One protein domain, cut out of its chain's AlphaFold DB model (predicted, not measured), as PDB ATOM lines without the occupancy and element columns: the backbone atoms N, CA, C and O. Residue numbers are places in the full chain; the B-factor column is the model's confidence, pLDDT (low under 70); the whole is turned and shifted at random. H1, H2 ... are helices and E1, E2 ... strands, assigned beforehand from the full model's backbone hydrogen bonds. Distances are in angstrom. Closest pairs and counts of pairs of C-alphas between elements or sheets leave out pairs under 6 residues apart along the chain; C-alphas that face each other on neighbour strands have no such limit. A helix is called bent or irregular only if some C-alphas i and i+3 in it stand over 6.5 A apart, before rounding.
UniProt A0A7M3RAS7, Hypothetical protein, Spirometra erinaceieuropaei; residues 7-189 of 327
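AT A GLANCE: This is residues 7 to 189 of the 327 residues of the protein "Hypothetical protein" of Spirometra erinaceieuropaei (UniProt A0A7M3RAS7). Two strongly twisted sheets, E1 E2 E7 E6 and E3 E4 E5, lie next to each other, and the long helix H4 covers part of one face of the three-strand sheet with residues 50 to 58 and runs on past it. Three parts reach away from this body: the tip of the hairpin E4 and E5 at residues 148 to 153, a corner made by H1 and H2 with residues 16 to 28 standing free, and a long loop whose residues 73 to 79 and 82 to 87 stick out. The printed part has 183 residues with five named helices followed by seven named strands, H1 to H5 and then E1 to E7; the sheet orders are E1 - E2 - E7 - E6 and E3 - E4 - E5, both all antiparallel, and the class is mixed, helices and strands. The whole is loose, with a radius of gyration of the C-alphas of 19.9 A and spans of 67 by 50 by 30 A.

HOW THE PARTS SIT: H1, residues 7 to 20, and H2, residues 22 to 31, are close but not clearly touching, with the closest C-alphas, those of Ser 18 and Asp 25, 7.6 A apart; their lines are about perpendicular at 86 degrees. H1 with its residues 10 to 15 and H2 with its residues 29 to 30 only graze the sheet of E1, residues 106 to 108, E2, residues 114 to 121, E7, residues 182 to 188, and E6, residues 174 to 177. After H2, residues 34 to 35 pair in parallel with residues 120 to 121 of E2, and residues 37 to 38 pair antiparallel with residues 158 to 159 of E5, residues 152 to 163. H3, residues 39 to 42, touches H4, residues 50 to 71, which meets it with residues 50 to 57 alone; the closest C-alphas, those of Phe 42 and Gly 53, are 6.1 A apart. E3, residues 130 to 135, E4, residues 138 to 149, and E5 form a meander, each strand the antiparallel neighbour of the one before. H4 and this sheet make two layers, a helix on one face of a sheet: H4 has a height over the sheet of 11.1 A, is over E4 and E5, and runs slantwise to the strands, at 40 degrees to E4 on the local plane. H3 is on the same face, over none of the strands. H5, residues 94 to 103, only grazes the sheet E3 E4 E5 with residues 98 to 102; the C-alphas of Phe 99 and Phe 163, the closest of H5 and E5, are 6.9 A apart. Within hydrogen-bond range are N 107 and O 115 between E1 and E2, 2.9 A, N 118 and O 185 between E2 and E7, 2.9 A, N 176 and O 184 between E6 and E7, 2.9 A, N 133 and O 140 between E3 and E4, 2.9 A, and N 143 and O 158 between E4 and E5, 2.8 A. Every O i to N i+4 pair is within range in H1 and H4, against 4 of 6 in H2 and 3 of 6 in H5; H3 is too short for such a pair.

IN THESE COORDINATES: H1 begins at C-alpha 7, (106.553, 74.669, 79.220), and is 20.0 A long; H2 is 14.7 A. H4 is 31.7 A long and ends at C-alpha 71, (141.235, 87.589, 98.923). H5, 15.6 A, is irregular: C-alphas 98 and 101 are 7.7 A apart. E2 is 23.2 A long, E4 35.7 A, E5 37.4 A and E7 19.6 A, ending at C-alpha 188, (106.017, 86.424, 88.889).

THE WHOLE: The two C-alphas farthest apart are those of Gly 77 and Asp 150, at 68.6 A. The printed part has no cut, and its one long link is H4 to H5, residues 72 to 93. The mean pLDDT of the printed part is 83.0, and residues 69 to 96 are under 70.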
ATOM      1  N   TRP A   7     106.827  74.311  77.823       89.06
ATOM      2  CA  TRP A   7     106.553  74.669  79.220       89.06
ATOM      3  C   TRP A   7     105.330  73.974  79.810       89.06
ATOM      4  O   TRP A   7     105.378  73.511  80.947       89.06
ATOM      5  N   PHE A   8     104.237  73.841  79.056       88.94
ATOM      6  CA  PHE A   8     103.034  73.169  79.566       88.94
ATOM      7  C   PHE A   8     103.288  71.723  80.030       88.94
ATOM      8  O   PHE A   8     102.804  71.358  81.106       88.94
ATOM      9  N   PRO A   9     104.075  70.899  79.309       90.38
ATOM     10  CA  PRO A   9     104.525  69.611  79.830       90.38
ATOM     11  C   PRO A   9     105.255  69.711  81.178       90.38
ATOM     12  O   PRO A   9     104.995  68.896  82.063       90.38
ATOM     13  N   GLN A  10     106.113  70.723  81.369       89.94
ATOM     14  CA  GLN A  10     106.823  70.942  82.638       89.94
ATOM     15  C   GLN A  10     105.867  71.312  83.771       89.94
ATOM     16  O   GLN A  10     105.969  70.745  84.855       89.94
ATOM     17  N   VAL A  11     104.896  72.191  83.514       91.12
ATOM     18  CA  VAL A  11     103.849  72.551  84.484       91.12
ATOM     19  C   VAL A  11     103.045  71.322  84.902       91.12
ATOM     20  O   VAL A  11     102.857  71.082  86.093       91.12
ATOM     21  N   ASN A  12     102.609  70.507  83.940       90.69
ATOM     22  CA  ASN A  12     101.836  69.298  84.225       90.69
ATOM     23  C   ASN A  12     102.633  68.296  85.062       90.69
ATOM     24  O   ASN A  12     102.105  67.756  86.035       90.69
ATOM     25  N   ARG A  13     103.905  68.073  84.716       91.31
ATOM     26  CA  ARG A  13     104.790  67.200  85.488       91.31
ATOM     27  C   ARG A  13     105.003  67.737  86.903       91.31
ATOM     28  O   ARG A  13     104.830  66.988  87.860       91.31
ATOM     29  N   TRP A  14     105.297  69.030  87.042       91.25
ATOM     30  CA  TRP A  14     105.473  69.685  88.339       91.25
ATOM     31  C   TRP A  14     104.230  69.527  89.224       91.25
ATOM     32  O   TRP A  14     104.353  69.172  90.395       91.25
ATOM     33  N   LEU A  15     103.030  69.712  88.661       90.06
ATOM     34  CA  LEU A  15     101.760  69.540  89.375       90.06
ATOM     35  C   LEU A  15     101.552  68.095  89.845       90.06
ATOM     36  O   LEU A  15     101.207  67.874  91.004       90.06
ATOM     37  N   GLN A  16     101.782  67.112  88.970       90.25
ATOM     38  CA  GLN A  16     101.657  65.691  89.317       90.25
ATOM     39  C   GLN A  16     102.641  65.291  90.425       90.25
ATOM     40  O   GLN A  16     102.265  64.619  91.385       90.25
ATOM     41  N   GLU A  17     103.894  65.734  90.323       90.38
ATOM     42  CA  GLU A  17     104.924  65.469  91.328       90.38
ATOM     43  C   GLU A  17     104.641  66.187  92.652       90.38
ATOM     44  O   GLU A  17     104.868  65.610  93.713       90.38
ATOM     45  N   SER A  18     104.140  67.425  92.620       88.38
ATOM     46  CA  SER A  18     103.755  68.169  93.827       88.38
ATOM     47  C   SER A  18     102.593  67.493  94.559       88.38
ATOM     48  O   SER A  18     102.616  67.381  95.781       88.38
ATOM     49  N   GLN A  19     101.610  66.960  93.827       88.50
ATOM     50  CA  GLN A  19     100.522  66.183  94.426       88.50
ATOM     51  C   GLN A  19     101.025  64.874  95.043       88.50
ATOM     52  O   GLN A  19     100.590  64.502  96.132       88.50
ATOM     53  N   ARG A  20     101.954  64.183  94.369       91.19
ATOM     54  CA  ARG A  20     102.517  62.916  94.854       91.19
ATOM     55  C   ARG A  20     103.365  63.098  96.115       91.19
ATOM     56  O   ARG A  20     103.259  62.297  97.037       91.19
ATOM     57  N   GLU A  21     104.190  64.141  96.156       89.94
ATOM     58  CA  GLU A  21     105.169  64.380  97.228       89.94
ATOM     59  C   GLU A  21     104.696  65.405  98.270       89.94
ATOM     60  O   GLU A  21     105.487  65.863  99.092       89.94
ATOM     61  N   PHE A  22     103.410  65.762  98.272       87.50
ATOM     62  CA  PHE A  22     102.865  66.856  99.078       87.50
ATOM     63  C   PHE A  22     103.279  66.811 100.559       87.50
ATOM     64  O   PHE A  22     103.706  67.818 101.122       87.50
ATOM     65  N   SER A  23     103.209  65.639 101.196       86.94
ATOM     66  CA  SER A  23     103.585  65.478 102.608       86.94
ATOM     67  C   SER A  23     105.069  65.753 102.863       86.94
ATOM     68  O   SER A  23     105.423  66.356 103.875       86.94
ATOM     69  N   ARG A  24     105.941  65.323 101.942       86.31
ATOM     70  CA  ARG A  24     107.381  65.605 101.999       86.31
ATOM     71  C   ARG A  24     107.622  67.102 101.848       86.31
ATOM     72  O   ARG A  24     108.405  67.676 102.596       86.31
ATOM     73  N   ASP A  25     106.919  67.726 100.912       84.56
ATOM     74  CA  ASP A  25     107.070  69.144 100.602       84.56
ATOM     75  C   ASP A  25     106.623  70.025 101.766       84.56
ATOM     76  O   ASP A  25     107.325  70.968 102.118       84.56
ATOM     77  N   LEU A  26     105.518  69.673 102.431       84.06
ATOM     78  CA  LEU A  26     105.093  70.336 103.663       84.06
ATOM     79  C   LEU A  26     106.132  70.207 104.781       84.06
ATOM     80  O   LEU A  26     106.402  71.185 105.472       84.06
ATOM     81  N   ALA A  27     106.731  69.027 104.962       82.62
ATOM     82  CA  ALA A  27     107.758  68.831 105.985       82.62
ATOM     83  C   ALA A  27     109.017  69.671 105.705       82.62
ATOM     84  O   ALA A  27     109.586  70.260 106.621       82.62
ATOM     85  N   LEU A  28     109.432  69.755 104.438       80.75
ATOM     86  CA  LEU A  28     110.575  70.569 104.024       80.75
ATOM     87  C   LEU A  28     110.276  72.071 104.088       80.75
ATOM     88  O   LEU A  28     111.173  72.848 104.403       80.75
ATOM     89  N   LEU A  29     109.025  72.477 103.853       80.81
ATOM     90  CA  LEU A  29     108.607  73.878 103.892       80.81
ATOM     91  C   LEU A  29     108.903  74.524 105.249       80.81
ATOM     92  O   LEU A  29     109.436  75.630 105.279       80.81
ATOM     93  N   TYR A  30     108.614  73.834 106.358       77.88
ATOM     94  CA  TYR A  30     108.876  74.366 107.702       77.88
ATOM     95  C   TYR A  30     110.369  74.479 108.037       77.88
ATOM     96  O   TYR A  30     110.738  75.331 108.838       77.88
ATOM     97  N   ASN A  31     111.233  73.681 107.403       76.31
ATOM     98  CA  ASN A  31     112.685  73.773 107.594       76.31
ATOM     99  C   ASN A  31     113.315  74.939 106.814       76.31
ATOM    100  O   ASN A  31     114.436  75.336 107.121       76.31
ATOM    101  N   GLY A  32     112.621  75.464 105.800       82.25
ATOM    102  CA  GLY A  32     113.106  76.535 104.924       82.25
ATOM    103  C   GLY A  32     112.525  77.917 105.227       82.25
ATOM    104  O   GLY A  32     112.665  78.820 104.404       82.25
ATOM    105  N   LEU A  33     111.826  78.090 106.354       92.50
ATOM    106  CA  LEU A  33     111.254  79.384 106.722       92.50
ATOM    107  C   LEU A  33     112.348  80.349 107.175       92.50
ATOM    108  O   LEU A  33     113.175  80.026 108.025       92.50
ATOM    109  N   PHE A  34     112.304  81.575 106.662       94.62
ATOM    110  CA  PHE A  34     113.115  82.651 107.202       94.62
ATOM    111  C   PHE A  34     112.604  83.067 108.577       94.62
ATOM    112  O   PHE A  34     111.469  83.526 108.715       94.62
ATOM    113  N   GLU A  35     113.466  82.963 109.578       94.50
ATOM    114  CA  GLU A  35     113.202  83.511 110.903       94.50
ATOM    115  C   GLU A  35     113.412  85.027 110.906       94.50
ATOM    116  O   GLU A  35     114.377  85.544 110.332       94.50
ATOM    117  N   LEU A  36     112.504  85.753 111.559       94.19
ATOM    118  CA  LEU A  36     112.721  87.167 111.833       94.19
ATOM    119  C   LEU A  36     113.702  87.322 113.001       94.19
ATOM    120  O   LEU A  36     113.629  86.601 113.996       94.19
ATOM    121  N   GLU A  37     114.584  88.311 112.918       91.62
ATOM    122  CA  GLU A  37     115.572  88.592 113.959       91.62
ATOM    123  C   GLU A  37     115.136  89.793 114.811       91.62
ATOM    124  O   GLU A  37     114.588  90.750 114.256       91.62
ATOM    125  N   PRO A  38     115.382  89.795 116.137       90.19
ATOM    126  CA  PRO A  38     115.084  90.946 116.986       90.19
ATOM    127  C   PRO A  38     115.786  92.199 116.466       90.19
ATOM    128  O   PRO A  38     116.967  92.149 116.105       90.19
ATOM    129  N   LEU A  39     115.088  93.333 116.438       84.56
ATOM    130  CA  LEU A  39     115.623  94.571 115.879       84.56
ATOM    131  C   LEU A  39     116.885  95.059 116.619       84.56
ATOM    132  O   LEU A  39     117.760  95.686 116.019       84.56
ATOM    133  N   GLU A  40     117.038  94.713 117.896       80.44
ATOM    134  CA  GLU A  40     118.221  95.019 118.702       80.44
ATOM    135  C   GLU A  40     119.507  94.400 118.123       80.44
ATOM    136  O   GLU A  40     120.588  94.971 118.273       80.44
ATOM    137  N   SER A  41     119.400  93.281 117.393       80.06
ATOM    138  CA  SER A  41     120.541  92.631 116.726       80.06
ATOM    139  C   SER A  41     121.122  93.452 115.567       80.06
ATOM    140  O   SER A  41     122.260  93.231 115.151       80.06
ATOM    141  N   PHE A  42     120.380  94.443 115.059       75.44
ATOM    142  CA  PHE A  42     120.802  95.268 113.925       75.44
ATOM    143  C   PHE A  42     121.706  96.441 114.330       75.44
ATOM    144  O   PHE A  42     122.240  97.124 113.454       75.44
ATOM    145  N   GLY A  43     121.925  96.668 115.633       72.31
ATOM    146  CA  GLY A  43     122.834  97.711 116.122       72.31
ATOM    147  C   GLY A  43     122.400  99.125 115.721       72.31
ATOM    148  O   GLY A  43     123.233  99.934 115.301       72.31
ATOM    149  N   LEU A  44     121.094  99.402 115.796       76.56
ATOM    150  CA  LEU A  44     120.533 100.724 115.508       76.56
ATOM    151  C   LEU A  44     121.148 101.786 116.428       76.56
ATOM    152  O   LEU A  44     121.272 101.567 117.632       76.56
ATOM    153  N   VAL A  45     121.492 102.952 115.873       74.81
ATOM    154  CA  VAL A  45     121.882 104.117 116.686       74.81
ATOM    155  C   VAL A  45     120.679 105.049 116.892       74.81
ATOM    156  O   VAL A  45     119.759 105.042 116.067       74.81
ATOM    157  N   PRO A  46     120.650 105.851 117.974       71.25
ATOM    158  CA  PRO A  46     119.526 106.739 118.263       71.25
ATOM    159  C   PRO A  46     119.182 107.659 117.086       71.25
ATOM    160  O   PRO A  46     120.066 108.268 116.488       71.25
ATOM    161  N   GLY A  47     117.890 107.769 116.769       71.31
ATOM    162  CA  GLY A  47     117.383 108.612 115.682       71.31
ATOM    163  C   GLY A  47     117.376 107.964 114.294       71.31
ATOM    164  O   GLY A  47     116.842 108.568 113.371       71.31
ATOM    165  N   GLN A  48     117.909 106.748 114.134       77.06
ATOM    166  CA  GLN A  48     117.831 106.032 112.861       77.06
ATOM    167  C   GLN A  48     116.515 105.296 112.670       77.06
ATOM    168  O   GLN A  48     115.944 104.731 113.604       77.06
ATOM    169  N   THR A  49     116.085 105.235 111.413       81.38
ATOM    170  CA  THR A  49     115.006 104.338 111.007       81.38
ATOM    171  C   THR A  49     115.501 102.889 110.956       81.38
ATOM    172  O   THR A  49     116.685 102.617 110.747       81.38
ATOM    173  N   VAL A  50     114.573 101.940 111.093       77.12
ATOM    174  CA  VAL A  50     114.840 100.500 110.936       77.12
ATOM    175  C   VAL A  50     115.527 100.204 109.598       77.12
ATOM    176  O   VAL A  50     116.525  99.485 109.552       77.12
ATOM    177  N   PHE A  51     115.052 100.835 108.523       79.62
ATOM    178  CA  PHE A  51     115.593 100.681 107.174       79.62
ATOM    179  C   PHE A  51     117.052 101.114 107.052       79.62
ATOM    180  O   PHE A  51     117.843 100.430 106.407       79.62
ATOM    181  N   GLU A  52     117.449 102.208 107.701       83.44
ATOM    182  CA  GLU A  52     118.851 102.635 107.703       83.44
ATOM    183  C   GLU A  52     119.765 101.635 108.417       83.44
ATOM    184  O   GLU A  52     120.884 101.382 107.964       83.44
ATOM    185  N   GLY A  53     119.289 101.047 109.514       82.75
ATOM    186  CA  GLY A  53     120.015 100.001 110.226       82.75
ATOM    187  C   GLY A  53     120.223  98.747 109.391       82.75
ATOM    188  O   GLY A  53     121.343  98.240 109.301       82.75
ATOM    189  N   ILE A  54     119.155  98.290 108.734       82.31
ATOM    190  CA  ILE A  54     119.197  97.157 107.805       82.31
ATOM    191  C   ILE A  54     120.198  97.448 106.692       82.31
ATOM    192  O   ILE A  54     121.129  96.669 106.503       82.31
ATOM    193  N   ARG A  55     120.086  98.601 106.019       82.81
ATOM    194  CA  ARG A  55     121.024  99.006 104.960       82.81
ATOM    195  C   ARG A  55     122.472  98.973 105.431       82.81
ATOM    196  O   ARG A  55     123.313  98.406 104.743       82.81
ATOM    197  N   ARG A  56     122.775  99.507 106.620       84.06
ATOM    198  CA  ARG A  56     124.141  99.485 107.173       84.06
ATOM    199  C   ARG A  56     124.632  98.065 107.456       84.06
ATOM    200  O   ARG A  56     125.787  97.754 107.174       84.06
ATOM    201  N   ARG A  57     123.800  97.208 108.053       83.94
ATOM    202  CA  ARG A  57     124.168  95.806 108.311       83.94
ATOM    203  C   ARG A  57     124.444  95.072 107.001       83.94
ATOM    204  O   ARG A  57     125.488  94.439 106.892       83.94
ATOM    205  N   MET A  58     123.567  95.228 106.014       82.19
ATOM    206  CA  MET A  58     123.727  94.607 104.700       82.19
ATOM    207  C   MET A  58     124.947  95.147 103.952       82.19
ATOM    208  O   MET A  58     125.654  94.369 103.330       82.19
ATOM    209  N   HIS A  59     125.247  96.443 104.061       84.50
ATOM    210  CA  HIS A  59     126.462  97.020 103.485       84.50
ATOM    211  C   HIS A  59     127.720  96.364 104.058       84.50
ATOM    212  O   HIS A  59     128.593  95.961 103.301       84.50
ATOM    213  N   ARG A  60     127.790  96.181 105.385       84.44
ATOM    214  CA  ARG A  60     128.917  95.479 106.022       84.44
ATOM    215  C   ARG A  60     129.031  94.029 105.551       84.44
ATOM    216  O   ARG A  60     130.128  93.587 105.237       84.44
ATOM    217  N   LEU A  61     127.905  93.316 105.459       82.88
ATOM    218  CA  LEU A  61     127.878  91.955 104.914       82.88
ATOM    219  C   LEU A  61     128.365  91.924 103.459       82.88
ATOM    220  O   LEU A  61     129.181  91.077 103.114       82.88
ATOM    221  N   SER A  62     127.925  92.870 102.624       82.06
ATOM    222  CA  SER A  62     128.401  93.002 101.245       82.06
ATOM    223  C   SER A  62     129.901  93.282 101.184       82.06
ATOM    224  O   SER A  62     130.586  92.668 100.378       82.06
ATOM    225  N   GLU A  63     130.426  94.185 102.015       83.62
ATOM    226  CA  GLU A  63     131.861  94.487 102.059       83.62
ATOM    227  C   GLU A  63     132.682  93.273 102.495       83.62
ATOM    228  O   GLU A  63     133.764  93.041 101.960       83.62
ATOM    229  N   ASP A  64     132.194  92.498 103.460       81.25
ATOM    230  CA  ASP A  64     132.885  91.294 103.913       81.25
ATOM    231  C   ASP A  64     132.850  90.197 102.840       81.25
ATOM    232  O   ASP A  64     133.883  89.578 102.577       81.25
ATOM    233  N   LEU A  65     131.725  90.022 102.134       78.94
ATOM    234  CA  LEU A  65     131.636  89.147 100.959       78.94
ATOM    235  C   LEU A  65     132.595  89.592  99.840       78.94
ATOM    236  O   LEU A  65     133.343  88.766  99.315       78.94
ATOM    237  N   ASP A  66     132.643  90.889  99.523       77.94
ATOM    238  CA  ASP A  66     133.540  91.454  98.507       77.94
ATOM    239  C   ASP A  66     135.021  91.259  98.890       77.94
ATOM    240  O   ASP A  66     135.836  90.870  98.048       77.94
ATOM    241  N   LYS A  67     135.385  91.457 100.166       77.06
ATOM    242  CA  LYS A  67     136.741  91.180 100.676       77.06
ATOM    243  C   LYS A  67     137.100  89.703 100.550       77.06
ATOM    244  O   LYS A  67     138.216  89.396 100.137       77.06
ATOM    245  N   HIS A  68     136.184  88.792 100.882       70.88
ATOM    246  CA  HIS A  68     136.412  87.353 100.731       70.88
ATOM    247  C   HIS A  68     136.620  86.960  99.265       70.88
ATOM    248  O   HIS A  68     137.523  86.184  98.953       70.88
ATOM    249  N   LEU A  69     135.830  87.544  98.366       68.56
ATOM    250  CA  LEU A  69     135.943  87.346  96.926       68.56
ATOM    251  C   LEU A  69     137.262  87.910  96.366       68.56
ATOM    252  O   LEU A  69     137.843  87.310  95.469       68.56
ATOM    253  N   GLY A  70     137.741  89.045  96.886       63.62
ATOM    254  CA  GLY A  70     139.031  89.643  96.522       63.62
ATOM    255  C   GLY A  70     140.238  88.870  97.065       63.62
ATOM    256  O   GLY A  70     141.195  88.639  96.334       63.62
ATOM    257  N   ALA A  71     140.177  88.398  98.315       60.03
ATOM    258  CA  ALA A  71     141.235  87.589  98.923       60.03
ATOM    259  C   ALA A  71     141.412  86.225  98.230       60.03
ATOM    260  O   ALA A  71     142.521  85.705  98.188       60.03
ATOM    261  N   ALA A  72     140.345  85.673  97.646       52.47
ATOM    262  CA  ALA A  72     140.416  84.479  96.804       52.47
ATOM    263  C   ALA A  72     141.078  84.726  95.428       52.47
ATOM    264  O   ALA A  72     141.311  83.771  94.691       52.47
ATOM    265  N   GLN A  73     141.348  85.985  95.060       47.81
ATOM    266  CA  GLN A  73     141.794  86.399  93.723       47.81
ATOM    267  C   GLN A  73     143.234  86.976  93.694       47.81
ATOM    268  O   GLN A  73     143.767  87.191  92.605       47.81
ATOM    269  N   GLU A  74     143.887  87.202  94.845       36.75
ATOM    270  CA  GLU A  74     145.287  87.676  94.949       36.75
ATOM    271  C   GLU A  74     146.321  86.539  94.742       36.75
ATOM    272  O   GLU A  74     146.054  85.384  95.080       36.75
ATOM    273  N   PRO A  75     147.513  86.825  94.174       43.75
ATOM    274  CA  PRO A  75     148.292  85.860  93.411       43.75
ATOM    275  C   PRO A  75     149.288  85.098  94.290       43.75
ATOM    276  O   PRO A  75     150.478  85.418  94.325       43.75
ATOM    277  N   SER A  76     148.863  84.010  94.928       33.00
ATOM    278  CA  SER A  76     149.759  82.854  94.927       33.00
ATOM    279  C   SER A  76     149.603  82.208  93.553       33.00
ATOM    280  O   SER A  76     148.495  82.009  93.066       33.00
ATOM    281  N   GLY A  77     150.704  81.887  92.873       37.22
ATOM    282  CA  GLY A  77     150.687  81.063  91.657       37.22
ATOM    283  C   GLY A  77     150.216  79.623  91.915       37.22
ATOM    284  O   GLY A  77     150.650  78.703  91.228       37.22
ATOM    285  N   GLU A  78     149.380  79.422  92.931       34.59
ATOM    286  CA  GLU A  78     148.758  78.173  93.303       34.59
ATOM    287  C   GLU A  78     147.338  78.186  92.753       34.59
ATOM    288  O   GLU A  78     146.482  78.980  93.137       34.59
ATOM    289  N   VAL A  79     147.113  77.285  91.802       38.38
ATOM    290  CA  VAL A  79     145.786  76.865  91.365       38.38
ATOM    291  C   VAL A  79     144.950  76.613  92.617       38.38
ATOM    292  O   VAL A  79     145.337  75.797  93.455       38.38
ATOM    293  N   MET A  80     143.837  77.336  92.754       43.03
ATOM    294  CA  MET A  80     142.854  77.128  93.816       43.03
ATOM    295  C   MET A  80     142.599  75.622  93.922       43.03
ATOM    296  O   MET A  80     142.175  75.023  92.933       43.03
ATOM    297  N   GLN A  81     142.965  74.997  95.054       38.31
ATOM    298  CA  GLN A  81     142.866  73.544  95.202       38.31
ATOM    299  C   GLN A  81     141.395  73.162  95.092       38.31
ATOM    300  O   GLN A  81     140.591  73.384  96.001       38.31
ATOM    301  N   VAL A  82     141.065  72.650  93.918       47.94
ATOM    302  CA  VAL A  82     139.809  72.008  93.609       47.94
ATOM    303  C   VAL A  82     139.990  70.531  93.899       47.94
ATOM    304  O   VAL A  82     140.984  69.937  93.479       47.94
ATOM    305  N   ASP A  83     139.072  69.947  94.660       44.31
ATOM    306  CA  ASP A  83     139.014  68.491  94.755       44.31
ATOM    307  C   ASP A  83     138.690  67.873  93.380       44.31
ATOM    308  O   ASP A  83     138.405  68.577  92.406       44.31
ATOM    309  N   ASP A  84     138.707  66.543  93.287       38.88
ATOM    310  CA  ASP A  84     138.377  65.816  92.050       38.88
ATOM    311  C   ASP A  84     136.956  66.123  91.520       38.88
ATOM    312  O   ASP A  84     136.622  65.764  90.388       38.88
ATOM    313  N   ALA A  85     136.116  66.804  92.311       44.00
ATOM    314  CA  ALA A  85     134.796  67.278  91.929       44.00
ATOM    315  C   ALA A  85     134.772  68.755  91.497       44.00
ATOM    316  O   ALA A  85     133.706  69.231  91.128       44.00
ATOM    317  N   GLY A  86     135.896  69.480  91.498       46.81
ATOM    318  CA  GLY A  86     135.938  70.902  91.147       46.81
ATOM    319  C   GLY A  86     135.607  71.845  92.312       46.81
ATOM    320  O   GLY A  86     135.370  73.034  92.080       46.81
ATOM    321  N   ALA A  87     135.550  71.349  93.554       42.97
ATOM    322  CA  ALA A  87     135.170  72.144  94.714       42.97
ATOM    323  C   ALA A  87     136.378  72.820  95.365       42.97
ATOM    324  O   ALA A  87     137.342  72.177  95.766       42.97
ATOM    325  N   VAL A  88     136.275  74.135  95.528       47.31
ATOM    326  CA  VAL A  88     137.233  74.966  96.261       47.31
ATOM    327  C   VAL A  88     137.231  74.553  97.733       47.31
ATOM    328  O   VAL A  88     136.233  74.738  98.433       47.31
ATOM    329  N   VAL A  89     138.342  73.999  98.212       42.28
ATOM    330  CA  VAL A  89     138.474  73.552  99.604       42.28
ATOM    331  C   VAL A  89     138.700  74.759 100.532       42.28
ATOM    332  O   VAL A  89     139.656  75.509 100.355       42.28
ATOM    333  N   GLY A  90     137.852  74.930 101.559       45.69
ATOM    334  CA  GLY A  90     138.178  75.737 102.751       45.69
ATOM    335  C   GLY A  90     137.523  77.117 102.932       45.69
ATOM    336  O   GLY A  90     137.907  77.817 103.868       45.69
ATOM    337  N   GLN A  91     136.541  77.535 102.121       48.75
ATOM    338  CA  GLN A  91     135.839  78.809 102.367       48.75
ATOM    339  C   GLN A  91     134.685  78.672 103.388       48.75
ATOM    340  O   GLN A  91     133.882  77.742 103.277       48.75
ATOM    341  N   PRO A  92     134.559  79.592 104.368       47.28
ATOM    342  CA  PRO A  92     133.392  79.658 105.245       47.28
ATOM    343  C   PRO A  92     132.121  79.995 104.450       47.28
ATOM    344  O   PRO A  92     132.127  80.823 103.541       47.28
ATOM    345  N   ASN A  93     131.015  79.347 104.815       58.09
ATOM    346  CA  ASN A  93     129.811  79.212 103.994       58.09
ATOM    347  C   ASN A  93     128.845  80.418 104.040       58.09
ATOM    348  O   ASN A  93     127.656  80.258 103.778       58.09
ATOM    349  N   VAL A  94     129.328  81.621 104.371       61.62
ATOM    350  CA  VAL A  94     128.477  82.807 104.617       61.62
ATOM    351  C   VAL A  94     127.638  83.167 103.383       61.62
ATOM    352  O   VAL A  94     126.461  83.495 103.498       61.62
ATOM    353  N   ALA A  95     128.203  83.031 102.178       61.38
ATOM    354  CA  ALA A  95     127.466  83.256 100.935       61.38
ATOM    355  C   ALA A  95     126.366  82.203 100.691       61.38
ATOM    356  O   ALA A  95     125.297  82.532 100.181       61.38
ATOM    357  N   ALA A  96     126.593  80.938 101.051       65.06
ATOM    358  CA  ALA A  96     125.551  79.923 100.921       65.06
ATOM    359  C   ALA A  96     124.458  80.085 101.983       65.06
ATOM    360  O   ALA A  96     123.309  79.764 101.704       65.06
ATOM    361  N   GLU A  97     124.781  80.602 103.169       72.19
ATOM    362  CA  GLU A  97     123.775  80.939 104.184       72.19
ATOM    363  C   GLU A  97     122.883  82.102 103.730       72.19
ATOM    364  O   GLU A  97     121.667  82.051 103.908       72.19
ATOM    365  N   GLU A  98     123.464  83.125 103.099       81.62
ATOM    366  CA  GLU A  98     122.719  84.315 102.679       81.62
ATOM    367  C   GLU A  98     121.857  84.073 101.430       81.62
ATOM    368  O   GLU A  98     120.707  84.508 101.365       81.62
ATOM    369  N   PHE A  99     122.392  83.367 100.429       85.94
ATOM    370  CA  PHE A  99     121.721  83.208  99.138       85.94
ATOM    371  C   PHE A  99     121.251  81.781  98.834       85.94
ATOM    372  O   PHE A  99     120.643  81.550  97.789       85.94
ATOM    373  N   GLY A 100     121.518  80.812  99.713       84.31
ATOM    374  CA  GLY A 100     121.258  79.398  99.436       84.31
ATOM    375  C   GLY A 100     119.792  79.081  99.154       84.31
ATOM    376  O   GLY A 100     119.502  78.192  98.363       84.31
ATOM    377  N   PHE A 101     118.872  79.873  99.709       89.88
ATOM    378  CA  PHE A 101     117.435  79.750  99.463       89.88
ATOM    379  C   PHE A 101     117.041  79.898  97.983       89.88
ATOM    380  O   PHE A 101     115.967  79.439  97.597       89.88
ATOM    381  N   LEU A 102     117.878  80.525  97.144       91.44
ATOM    382  CA  LEU A 102     117.579  80.731  95.723       91.44
ATOM    383  C   LEU A 102     117.443  79.421  94.939       91.44
ATOM    384  O   LEU A 102     116.738  79.411  93.931       91.44
ATOM    385  N   SER A 103     118.033  78.311  95.405       88.94
ATOM    386  CA  SER A 103     117.821  76.993  94.784       88.94
ATOM    387  C   SER A 103     116.357  76.538  94.845       88.94
ATOM    388  O   SER A 103     115.922  75.718  94.036       88.94
ATOM    389  N   ASP A 104     115.599  77.091  95.796       89.75
ATOM    390  CA  ASP A 104     114.266  76.640  96.193       89.75
ATOM    391  C   ASP A 104     113.212  77.743  96.033       89.75
ATOM    392  O   ASP A 104     112.032  77.529  96.303       89.75
ATOM    393  N   ALA A 105     113.630  78.930  95.591       93.19
ATOM    394  CA  ALA A 105     112.796  80.123  95.536       93.19
ATOM    395  C   ALA A 105     111.830  80.151  94.342       93.19
ATOM    396  O   ALA A 105     110.993  81.047  94.269       93.19
ATOM    397  N   TYR A 106     111.938  79.216  93.393       95.62
ATOM    398  CA  TYR A 106     111.192  79.251  92.135       95.62
ATOM    399  C   TYR A 106     110.201  78.096  92.012       95.62
ATOM    400  O   TYR A 106     110.574  76.926  92.035       95.62
ATOM    401  N   GLU A 107     108.928  78.436  91.824       95.06
ATOM    402  CA  GLU A 107     107.819  77.483  91.750       95.06
ATOM    403  C   GLU A 107     106.827  77.862  90.651       95.06
ATOM    404  O   GLU A 107     106.763  79.011  90.216       95.06
ATOM    405  N   VAL A 108     105.997  76.909  90.227       94.81
ATOM    406  CA  VAL A 108     104.890  77.198  89.313       94.81
ATOM    407  C   VAL A 108     103.729  77.834  90.089       94.81
ATOM    408  O   VAL A 108     103.311  77.348  91.144       94.81
ATOM    409  N   GLY A 109     103.228  78.959  89.582       92.25
ATOM    410  CA  GLY A 109     102.071  79.668  90.117       92.25
ATOM    411  C   GLY A 109     100.735  79.067  89.664       92.25
ATOM    412  O   GLY A 109     100.691  78.297  88.704       92.25
ATOM    413  N   PRO A 110      99.611  79.448  90.300       87.19
ATOM    414  CA  PRO A 110      98.275  78.987  89.906       87.19
ATOM    415  C   PRO A 110      97.879  79.351  88.467       87.19
ATOM    416  O   PRO A 110      97.026  78.698  87.876       87.19
ATOM    417  N   ASP A 111      98.488  80.395  87.906       87.88
ATOM    418  CA  ASP A 111      98.310  80.843  86.522       87.88
ATOM    419  C   ASP A 111      99.281  80.162  85.536       87.88
ATOM    420  O   ASP A 111      99.351  80.540  84.368       87.88
ATOM    421  N   GLY A 112     100.037  79.163  86.003       91.00
ATOM    422  CA  GLY A 112     101.029  78.432  85.219       91.00
ATOM    423  C   GLY A 112     102.323  79.207  84.970       91.00
ATOM    424  O   GLY A 112     103.189  78.707  84.255       91.00
ATOM    425  N   ARG A 113     102.486  80.414  85.528       94.06
ATOM    426  CA  ARG A 113     103.716  81.201  85.371       94.06
ATOM    427  C   ARG A 113     104.787  80.753  86.359       94.06
ATOM    428  O   ARG A 113     104.502  80.092  87.352       94.06
ATOM    429  N   LEU A 114     106.034  81.131  86.084       96.38
ATOM    430  CA  LEU A 114     107.127  80.916  87.025       96.38
ATOM    431  C   LEU A 114     107.057  82.029  88.071       96.38
ATOM    432  O   LEU A 114     107.015  83.210  87.716       96.38
ATOM    433  N   MET A 115     107.026  81.648  89.340       97.31
ATOM    434  CA  MET A 115     106.892  82.543  90.481       97.31
ATOM    435  C   MET A 115     108.136  82.444  91.352       97.31
ATOM    436  O   MET A 115     108.588  81.345  91.665       97.31
ATOM    437  N   PHE A 116     108.642  83.589  91.788       97.44
ATOM    438  CA  PHE A 116     109.517  83.674  92.948       97.44
ATOM    439  C   PHE A 116     108.667  83.591  94.218       97.44
ATOM    440  O   PHE A 116     107.640  84.271  94.298       97.44
ATOM    441  N   LYS A 117     109.089  82.798  95.205       96.00
ATOM    442  CA  LYS A 117     108.426  82.637  96.500       96.00
ATOM    443  C   LYS A 117     109.432  82.649  97.647       96.00
ATOM    444  O   LYS A 117     110.375  81.866  97.671       96.00
ATOM    445  N   ALA A 118     109.169  83.490  98.640       95.81
ATOM    446  CA  ALA A 118     109.889  83.536  99.907       95.81
ATOM    447  C   ALA A 118     108.906  83.350 101.068       95.81
ATOM    448  O   ALA A 118     107.779  83.850 101.029       95.81
ATOM    449  N   ARG A 119     109.319  82.607 102.098       96.19
ATOM    450  CA  ARG A 119     108.455  82.216 103.219       96.19
ATOM    451  C   ARG A 119     109.107  82.598 104.534       96.19
ATOM    452  O   ARG A 119     110.272  82.280 104.750       96.19
ATOM    453  N   PHE A 120     108.358  83.260 105.406       97.38
ATOM    454  CA  PHE A 120     108.860  83.796 106.667       97.38
ATOM    455  C   PHE A 120     108.036  83.254 107.827       97.38
ATOM    456  O   PHE A 120     106.803  83.236 107.768       97.38
ATOM    457  N   ASN A 121     108.710  82.849 108.897       96.81
ATOM    458  CA  ASN A 121     108.057  82.570 110.162       96.81
ATOM    459  C   ASN A 121     107.732  83.902 110.849       96.81
ATOM    460  O   ASN A 121     108.610  84.665 111.244       96.81
ATOM    461  N   THR A 122     106.441  84.184 110.973       96.75
ATOM    462  CA  THR A 122     105.900  85.404 111.587       96.75
ATOM    463  C   THR A 122     104.982  85.073 112.762       96.75
ATOM    464  O   THR A 122     104.127  85.867 113.156       96.75
ATOM    465  N   LYS A 123     105.143  83.881 113.351       95.06
ATOM    466  CA  LYS A 123     104.314  83.415 114.460       95.06
ATOM    467  C   LYS A 123     104.327  84.418 115.618       95.06
ATOM    468  O   LYS A 123     105.373  84.806 116.129       95.06
ATOM    469  N   GLY A 124     103.130  84.801 116.062       92.94
ATOM    470  CA  GLY A 124     102.931  85.812 117.104       92.94
ATOM    471  C   GLY A 124     102.697  87.229 116.568       92.94
ATOM    472  O   GLY A 124     102.384  88.122 117.353       92.94
ATOM    473  N   PHE A 125     102.791  87.449 115.263       95.44
ATOM    474  CA  PHE A 125     102.405  88.705 114.632       95.44
ATOM    475  C   PHE A 125     101.114  88.510 113.840       95.44
ATOM    476  O   PHE A 125     100.903  87.479 113.202       95.44
ATOM    477  N   GLU A 126     100.220  89.485 113.931       95.25
ATOM    478  CA  GLU A 126      99.027  89.555 113.095       95.25
ATOM    479  C   GLU A 126      99.346  90.297 111.795       95.25
ATOM    480  O   GLU A 126     100.350  90.998 111.693       95.25
ATOM    481  N   ALA A 127      98.476  90.186 110.789       96.00
ATOM    482  CA  ALA A 127      98.703  90.835 109.497       96.00
ATOM    483  C   ALA A 127      98.927  92.356 109.616       96.00
ATOM    484  O   ALA A 127      99.731  92.910 108.877       96.00
ATOM    485  N   GLY A 128      98.250  93.022 110.560       96.25
ATOM    486  CA  GLY A 128      98.424  94.457 110.814       96.25
ATOM    487  C   GLY A 128      99.744  94.831 111.500       96.25
ATOM    488  O   GLY A 128     100.135  95.993 111.443       96.25
ATOM    489  N   ASP A 129     100.438  93.864 112.106       95.94
ATOM    490  CA  ASP A 129     101.743  94.063 112.745       95.94
ATOM    491  C   ASP A 129     102.900  93.986 111.730       95.94
ATOM    492  O   ASP A 129     104.034  94.327 112.066       95.94
ATOM    493  N   ILE A 130     102.645  93.487 110.512       97.44
ATOM    494  CA  ILE A 130     103.667  93.124 109.525       97.44
ATOM    495  C   ILE A 130     103.678  94.129 108.374       97.44
ATOM    496  O   ILE A 130     102.670  94.373 107.715       97.44
ATOM    497  N   ASN A 131     104.860  94.652 108.073       95.88
ATOM    498  CA  ASN A 131     105.136  95.484 106.917       95.88
ATOM    499  C   ASN A 131     106.127  94.785 105.978       95.88
ATOM    500  O   ASN A 131     107.174  94.292 106.401       95.88
ATOM    501  N   VAL A 132     105.807  94.781 104.685       95.50
ATOM    502  CA  VAL A 132     106.635  94.197 103.628       95.50
ATOM    503  C   VAL A 132     107.043  95.304 102.676       95.50
ATOM    504  O   VAL A 132     106.212  96.076 102.206       95.50
ATOM    505  N   SER A 133     108.331  95.375 102.372       93.06
ATOM    506  CA  SER A 133     108.870  96.389 101.471       93.06
ATOM    507  C   SER A 133     110.024  95.835 100.650       93.06
ATOM    508  O   SER A 133     110.636  94.829 101.003       93.06
ATOM    509  N   THR A 134     110.313  96.493  99.535       90.81
ATOM    510  CA  THR A 134     111.472  96.184  98.697       90.81
ATOM    511  C   THR A 134     112.414  97.371  98.682       90.81
ATOM    512  O   THR A 134     111.958  98.503  98.517       90.81
ATOM    513  N   ASP A 135     113.709  97.107  98.787       84.06
ATOM    514  CA  ASP A 135     114.757  98.120  98.736       84.06
ATOM    515  C   ASP A 135     115.875  97.629  97.817       84.06
ATOM    516  O   ASP A 135     116.518  96.634  98.123       84.06
ATOM    517  N   GLU A 136     116.068  98.277  96.667       85.12
ATOM    518  CA  GLU A 136     117.031  97.852  95.637       85.12
ATOM    519  C   GLU A 136     116.858  96.369  95.222       85.12
ATOM    520  O   GLU A 136     115.919  95.997  94.510       85.12
ATOM    521  N   ASN A 137     117.774  95.520  95.678       88.69
ATOM    522  CA  ASN A 137     117.888  94.078  95.490       88.69
ATOM    523  C   ASN A 137     117.469  93.298  96.751       88.69
ATOM    524  O   ASN A 137     117.922  92.173  96.941       88.69
ATOM    525  N   LYS A 138     116.643  93.881  97.628       90.00
ATOM    526  CA  LYS A 138     116.213  93.270  98.894       90.00
ATOM    527  C   LYS A 138     114.702  93.211  99.028       90.00
ATOM    528  O   LYS A 138     113.981  94.120  98.612       90.00
ATOM    529  N   LEU A 139     114.249  92.150  99.682       94.12
ATOM    530  CA  LEU A 139     112.906  91.991 100.216       94.12
ATOM    531  C   LEU A 139     112.993  92.035 101.744       94.12
ATOM    532  O   LEU A 139     113.707  91.237 102.352       94.12
ATOM    533  N   VAL A 140     112.287  92.983 102.352       93.31
ATOM    534  CA  VAL A 140     112.348  93.267 103.786       93.31
ATOM    535  C   VAL A 140     110.993  92.990 104.418       93.31
ATOM    536  O   VAL A 140     109.983  93.574 104.016       93.31
ATOM    537  N   VAL A 141     110.992  92.130 105.436       96.12
ATOM    538  CA  VAL A 141     109.844  91.846 106.298       96.12
ATOM    539  C   VAL A 141     110.141  92.410 107.676       96.12
ATOM    540  O   VAL A 141     111.082  91.983 108.342       96.12
ATOM    541  N   HIS A 142     109.334  93.374 108.097       95.06
ATOM    542  CA  HIS A 142     109.416  94.025 109.398       95.06
ATOM    543  C   HIS A 142     108.123  93.758 110.160       95.06
ATOM    544  O   HIS A 142     107.043  93.930 109.605       95.06
ATOM    545  N   ALA A 143     108.217  93.315 111.408       95.81
ATOM    546  CA  ALA A 143     107.060  93.000 112.231       95.81
ATOM    547  C   ALA A 143     107.172  93.697 113.588       95.81
ATOM    548  O   ALA A 143     108.196  93.588 114.265       95.81
ATOM    549  N   LYS A 144     106.121  94.403 114.002       94.56
ATOM    550  CA  LYS A 144     106.081  95.148 115.262       94.56
ATOM    551  C   LYS A 144     104.745  94.950 115.953       94.56
ATOM    552  O   LYS A 144     103.710  95.305 115.407       94.56
ATOM    553  N   ARG A 145     104.784  94.467 117.193       93.50
ATOM    554  CA  ARG A 145     103.594  94.270 118.025       93.50
ATOM    555  C   ARG A 145     103.815  94.867 119.403       93.50
ATOM    556  O   ARG A 145     104.838  94.612 120.039       93.50
ATOM    557  N   THR A 146     102.841  95.636 119.870       92.38
ATOM    558  CA  THR A 146     102.844  96.234 121.206       92.38
ATOM    559  C   THR A 146     101.632  95.739 121.980       92.38
ATOM    560  O   THR A 146     100.495  95.928 121.560       92.38
ATOM    561  N   GLU A 147     101.872  95.112 123.126       90.25
ATOM    562  CA  GLU A 147     100.843  94.574 124.008       90.25
ATOM    563  C   GLU A 147     100.892  95.298 125.348       90.25
ATOM    564  O   GLU A 147     101.958  95.464 125.935       90.25
ATOM    565  N   THR A 148      99.734  95.724 125.850       91.62
ATOM    566  CA  THR A 148      99.623  96.275 127.204       91.62
ATOM    567  C   THR A 148      98.841  95.302 128.068       91.62
ATOM    568  O   THR A 148      97.689  94.993 127.768       91.62
ATOM    569  N   LYS A 149      99.468  94.819 129.139       88.81
ATOM    570  CA  LYS A 149      98.873  93.894 130.102       88.81
ATOM    571  C   LYS A 149      99.212  94.352 131.518       88.81
ATOM    572  O   LYS A 149     100.370  94.616 131.820       88.81
ATOM    573  N   ASP A 150      98.195  94.474 132.368       88.50
ATOM    574  CA  ASP A 150      98.334  94.839 133.788       88.50
ATOM    575  C   ASP A 150      99.124  96.145 134.032       88.50
ATOM    576  O   ASP A 150      99.892  96.270 134.981       88.50
ATOM    577  N   GLY A 151      98.951  97.136 133.148       88.12
ATOM    578  CA  GLY A 151      99.648  98.428 133.218       88.12
ATOM    579  C   GLY A 151     101.092  98.413 132.700       88.12
ATOM    580  O   GLY A 151     101.704  99.475 132.607       88.12
ATOM    581  N   ALA A 152     101.622  97.248 132.316       87.00
ATOM    582  CA  ALA A 152     102.905  97.117 131.640       87.00
ATOM    583  C   ALA A 152     102.702  97.023 130.122       87.00
ATOM    584  O   ALA A 152     101.910  96.216 129.634       87.00
ATOM    585  N   THR A 153     103.442  97.831 129.366       89.81
ATOM    586  CA  THR A 153     103.485  97.757 127.904       89.81
ATOM    587  C   THR A 153     104.749  97.019 127.476       89.81
ATOM    588  O   THR A 153     105.856  97.441 127.799       89.81
ATOM    589  N   CYS A 154     104.587  95.921 126.742       86.31
ATOM    590  CA  CYS A 154     105.663  95.174 126.105       86.31
ATOM    591  C   CYS A 154     105.593  95.400 124.592       86.31
ATOM    592  O   CYS A 154     104.540  95.213 123.986       86.31
ATOM    593  N   SER A 155     106.699  95.806 123.974       88.81
ATOM    594  CA  SER A 155     106.801  95.936 122.521       88.81
ATOM    595  C   SER A 155     107.857  94.975 122.009       88.81
ATOM    596  O   SER A 155     108.957  94.933 122.550       88.81
ATOM    597  N   ARG A 156     107.527  94.238 120.951       90.19
ATOM    598  CA  ARG A 156     108.454  93.364 120.240       90.19
ATOM    599  C   ARG A 156     108.545  93.786 118.784       90.19
ATOM    600  O   ARG A 156     107.521  94.030 118.146       90.19
ATOM    601  N   GLU A 157     109.764  93.896 118.279       92.44
ATOM    602  CA  GLU A 157     110.036  94.404 116.939       92.44
ATOM    603  C   GLU A 157     111.132  93.566 116.289       92.44
ATOM    604  O   GLU A 157     112.204  93.379 116.858       92.44
ATOM    605  N   TYR A 158     110.822  92.999 115.129       93.88
ATOM    606  CA  TYR A 158     111.630  91.989 114.465       93.88
ATOM    607  C   TYR A 158     111.745  92.301 112.974       93.88
ATOM    608  O   TYR A 158     110.859  92.923 112.384       93.88
ATOM    609  N   CYS A 159     112.836  91.871 112.351       93.25
ATOM    610  CA  CYS A 159     113.082  92.112 110.940       93.25
ATOM    611  C   CYS A 159     113.868  90.975 110.284       93.25
ATOM    612  O   CYS A 159     114.771  90.397 110.887       93.25
ATOM    613  N   ARG A 160     113.590  90.717 109.005       92.81
ATOM    614  CA  ARG A 160     114.462  89.954 108.107       92.81
ATOM    615  C   ARG A 160     114.566  90.668 106.765       92.81
ATOM    616  O   ARG A 160     113.565  91.138 106.231       92.81
ATOM    617  N   SER A 161     115.778  90.733 106.229       91.25
ATOM    618  CA  SER A 161     116.050  91.143 104.851       91.25
ATOM    619  C   SER A 161     116.612  89.941 104.108       91.25
ATOM    620  O   SER A 161     117.441  89.231 104.667       91.25
ATOM    621  N   VAL A 162     116.165  89.716 102.876       92.00
ATOM    622  CA  VAL A 162     116.698  88.672 101.989       92.00
ATOM    623  C   VAL A 162     116.958  89.254 100.609       92.00
ATOM    624  O   VAL A 162     116.340  90.252 100.228       92.00
ATOM    625  N   PHE A 163     117.862  88.636  99.853       92.56
ATOM    626  CA  PHE A 163     118.119  89.021  98.470       92.56
ATOM    627  C   PHE A 163     116.857  88.869  97.598       92.56
ATOM    628  O   PHE A 163     116.064  87.943  97.752       92.56
ATOM    629  N   LEU A 164     116.669  89.794  96.666       94.62
ATOM    630  CA  LEU A 164     115.556  89.856  95.730       94.62
ATOM    631  C   LEU A 164     116.114  89.923  94.303       94.62
ATOM    632  O   LEU A 164     116.518  91.012  93.861       94.62
ATOM    633  N   PRO A 165     116.102  88.791  93.570       94.69
ATOM    634  CA  PRO A 165     116.642  88.721  92.219       94.69
ATOM    635  C   PRO A 165     116.028  89.760  91.275       94.69
ATOM    636  O   PRO A 165     114.843  90.099  91.360       94.69
ATOM    637  N   GLU A 166     116.830  90.269  90.339       92.94
ATOM    638  CA  GLU A 166     116.378  91.266  89.363       92.94
ATOM    639  C   GLU A 166     115.284  90.726  88.436       92.94
ATOM    640  O   GLU A 166     114.389  91.481  88.038       92.94
ATOM    641  N   ALA A 167     115.306  89.420  88.166       94.25
ATOM    642  CA  ALA A 167     114.309  88.721  87.367       94.25
ATOM    643  C   ALA A 167     112.891  88.787  87.972       94.25
ATOM    644  O   ALA A 167     111.915  88.573  87.262       94.25
ATOM    645  N   VAL A 168     112.728  89.129  89.255       96.75
ATOM    646  CA  VAL A 168     111.416  89.171  89.921       96.75
ATOM    647  C   VAL A 168     110.646  90.458  89.597       96.75
ATOM    648  O   VAL A 168     111.162  91.577  89.704       96.75
ATOM    649  N   GLN A 169     109.364  90.325  89.241       95.69
ATOM    650  CA  GLN A 169     108.449  91.437  88.977       95.69
ATOM    651  C   GLN A 169     107.967  92.088  90.284       95.69
ATOM    652  O   GLN A 169     106.869  91.842  90.776       95.69
ATOM    653  N   ARG A 170     108.799  92.978  90.834       93.44
ATOM    654  CA  ARG A 170     108.609  93.608  92.158       93.44
ATOM    655  C   ARG A 170     107.258  94.308  92.371       93.44
ATOM    656  O   ARG A 170     106.789  94.393  93.496       93.44
ATOM    657  N   LYS A 171     106.636  94.836  91.313       92.25
ATOM    658  CA  LYS A 171     105.344  95.544  91.415       92.25
ATOM    659  C   LYS A 171     104.155  94.609  91.644       92.25
ATOM    660  O   LYS A 171     103.110  95.078  92.080       92.25
ATOM    661  N   ASP A 172     104.336  93.315  91.390       94.19
ATOM    662  CA  ASP A 172     103.269  92.316  91.407       94.19
ATOM    663  C   ASP A 172     103.399  91.370  92.614       94.19
ATOM    664  O   ASP A 172     102.893  90.246  92.583       94.19
ATOM    665  N   PHE A 173     104.087  91.809  93.677       95.19
ATOM    666  CA  PHE A 173     104.177  91.050  94.921       95.19
ATOM    667  C   PHE A 173     102.803  90.877  95.566       95.19
ATOM    668  O   PHE A 173     102.046  91.830  95.755       95.19
ATOM    669  N   LYS A 174     102.522  89.640  95.962       95.81
ATOM    670  CA  LYS A 174     101.382  89.258  96.787       95.81
ATOM    671  C   LYS A 174     101.893  88.719  98.113       95.81
ATOM    672  O   LYS A 174     102.900  88.014  98.152       95.81
ATOM    673  N   ALA A 175     101.179  89.051  99.181       96.50
ATOM    674  CA  ALA A 175     101.458  88.579 100.526       96.50
ATOM    675  C   ALA A 175     100.263  87.777 101.040       96.50
ATOM    676  O   ALA A 175      99.135  88.265 101.022       96.50
ATOM    677  N   ASN A 176     100.520  86.560 101.510       96.31
ATOM    678  CA  ASN A 176      99.520  85.700 102.129       96.31
ATOM    679  C   ASN A 176     100.039  85.258 103.497       96.31
ATOM    680  O   ASN A 176     101.093  84.636 103.577       96.31
ATOM    681  N   LEU A 177      99.307  85.577 104.564       97.25
ATOM    682  CA  LEU A 177      99.618  85.119 105.917       97.25
ATOM    683  C   LEU A 177      98.730  83.922 106.254       97.25
ATOM    684  O   LEU A 177      97.503  84.036 106.267       97.25
ATOM    685  N   THR A 178      99.344  82.773 106.513       95.44
ATOM    686  CA  THR A 178      98.627  81.566 106.924       95.44
ATOM    687  C   THR A 178      98.209  81.644 108.395       95.44
ATOM    688  O   THR A 178      98.775  82.389 109.196       95.44
ATOM    689  N   THR A 179      97.219  80.836 108.786       93.88
ATOM    690  CA  THR A 179      96.703  80.806 110.167       93.88
ATOM    691  C   THR A 179      97.720  80.308 111.194       93.88
ATOM    692  O   THR A 179      97.585  80.594 112.379       93.88
ATOM    693  N   ASP A 180      98.722  79.547 110.760       92.62
ATOM    694  CA  ASP A 180      99.828  79.059 111.586       92.62
ATOM    695  C   ASP A 180     101.026  80.027 111.641       92.62
ATOM    696  O   ASP A 180     102.014  79.737 112.316       92.62
ATOM    697  N   GLY A 181     100.916  81.207 111.019       95.06
ATOM    698  CA  GLY A 181     101.895  82.289 111.139       95.06
ATOM    699  C   GLY A 181     103.002  82.278 110.085       95.06
ATOM    700  O   GLY A 181     104.048  82.883 110.315       95.06
ATOM    701  N   VAL A 182     102.801  81.622 108.939       96.50
ATOM    702  CA  VAL A 182     103.738  81.655 107.809       96.50
ATOM    703  C   VAL A 182     103.328  82.760 106.840       96.50
ATOM    704  O   VAL A 182     102.257  82.716 106.235       96.50
ATOM    705  N   LEU A 183     104.194  83.759 106.669       97.94
ATOM    706  CA  LEU A 183     104.034  84.786 105.646       97.94
ATOM    707  C   LEU A 183     104.657  84.295 104.338       97.94
ATOM    708  O   LEU A 183     105.864  84.062 104.268       97.94
ATOM    709  N   ILE A 184     103.843  84.171 103.298       96.69
ATOM    710  CA  ILE A 184     104.254  83.781 101.950       96.69
ATOM    711  C   ILE A 184     104.247  85.031 101.074       96.69
ATOM    712  O   ILE A 184     103.197  85.643 100.870       96.69
ATOM    713  N   LEU A 185     105.418  85.391 100.554       97.75
ATOM    714  CA  LEU A 185     105.606  86.483  99.607       97.75
ATOM    715  C   LEU A 185     105.924  85.904  98.238       97.75
ATOM    716  O   LEU A 185     106.901  85.171  98.094       97.75
ATOM    717  N   GLU A 186     105.116  86.237  97.237       97.31
ATOM    718  CA  GLU A 186     105.285  85.711  95.884       97.31
ATOM    719  C   GLU A 186     105.105  86.777  94.807       97.31
ATOM    720  O   GLU A 186     104.278  87.678  94.940       97.31
ATOM    721  N   ALA A 187     105.875  86.665  93.729       97.44
ATOM    722  CA  ALA A 187     105.783  87.532  92.559       97.44
ATOM    723  C   ALA A 187     106.191  86.759  91.297       97.44
ATOM    724  O   ALA A 187     107.040  85.869  91.374       97.44
ATOM    725  N   PRO A 188     105.624  87.080  90.124       97.44
ATOM    726  CA  PRO A 188     106.017  86.424  88.889       97.44
ATOM    727  C   PRO A 188     107.438  86.806  88.465       97.44
ATOM    728  O   PRO A 188     107.922  87.905  88.744       97.44
ATOM    729  N   VAL A 189     108.091  85.909  87.731       97.06
ATOM    730  CA  VAL A 189     109.344  86.202  87.027       97.06
ATOM    731  C   VAL A 189     109.041  87.014  85.759       97.06
ATOM    732  O   VAL A 189     108.038  86.780  85.073       97.06
TER     733      VAL A 189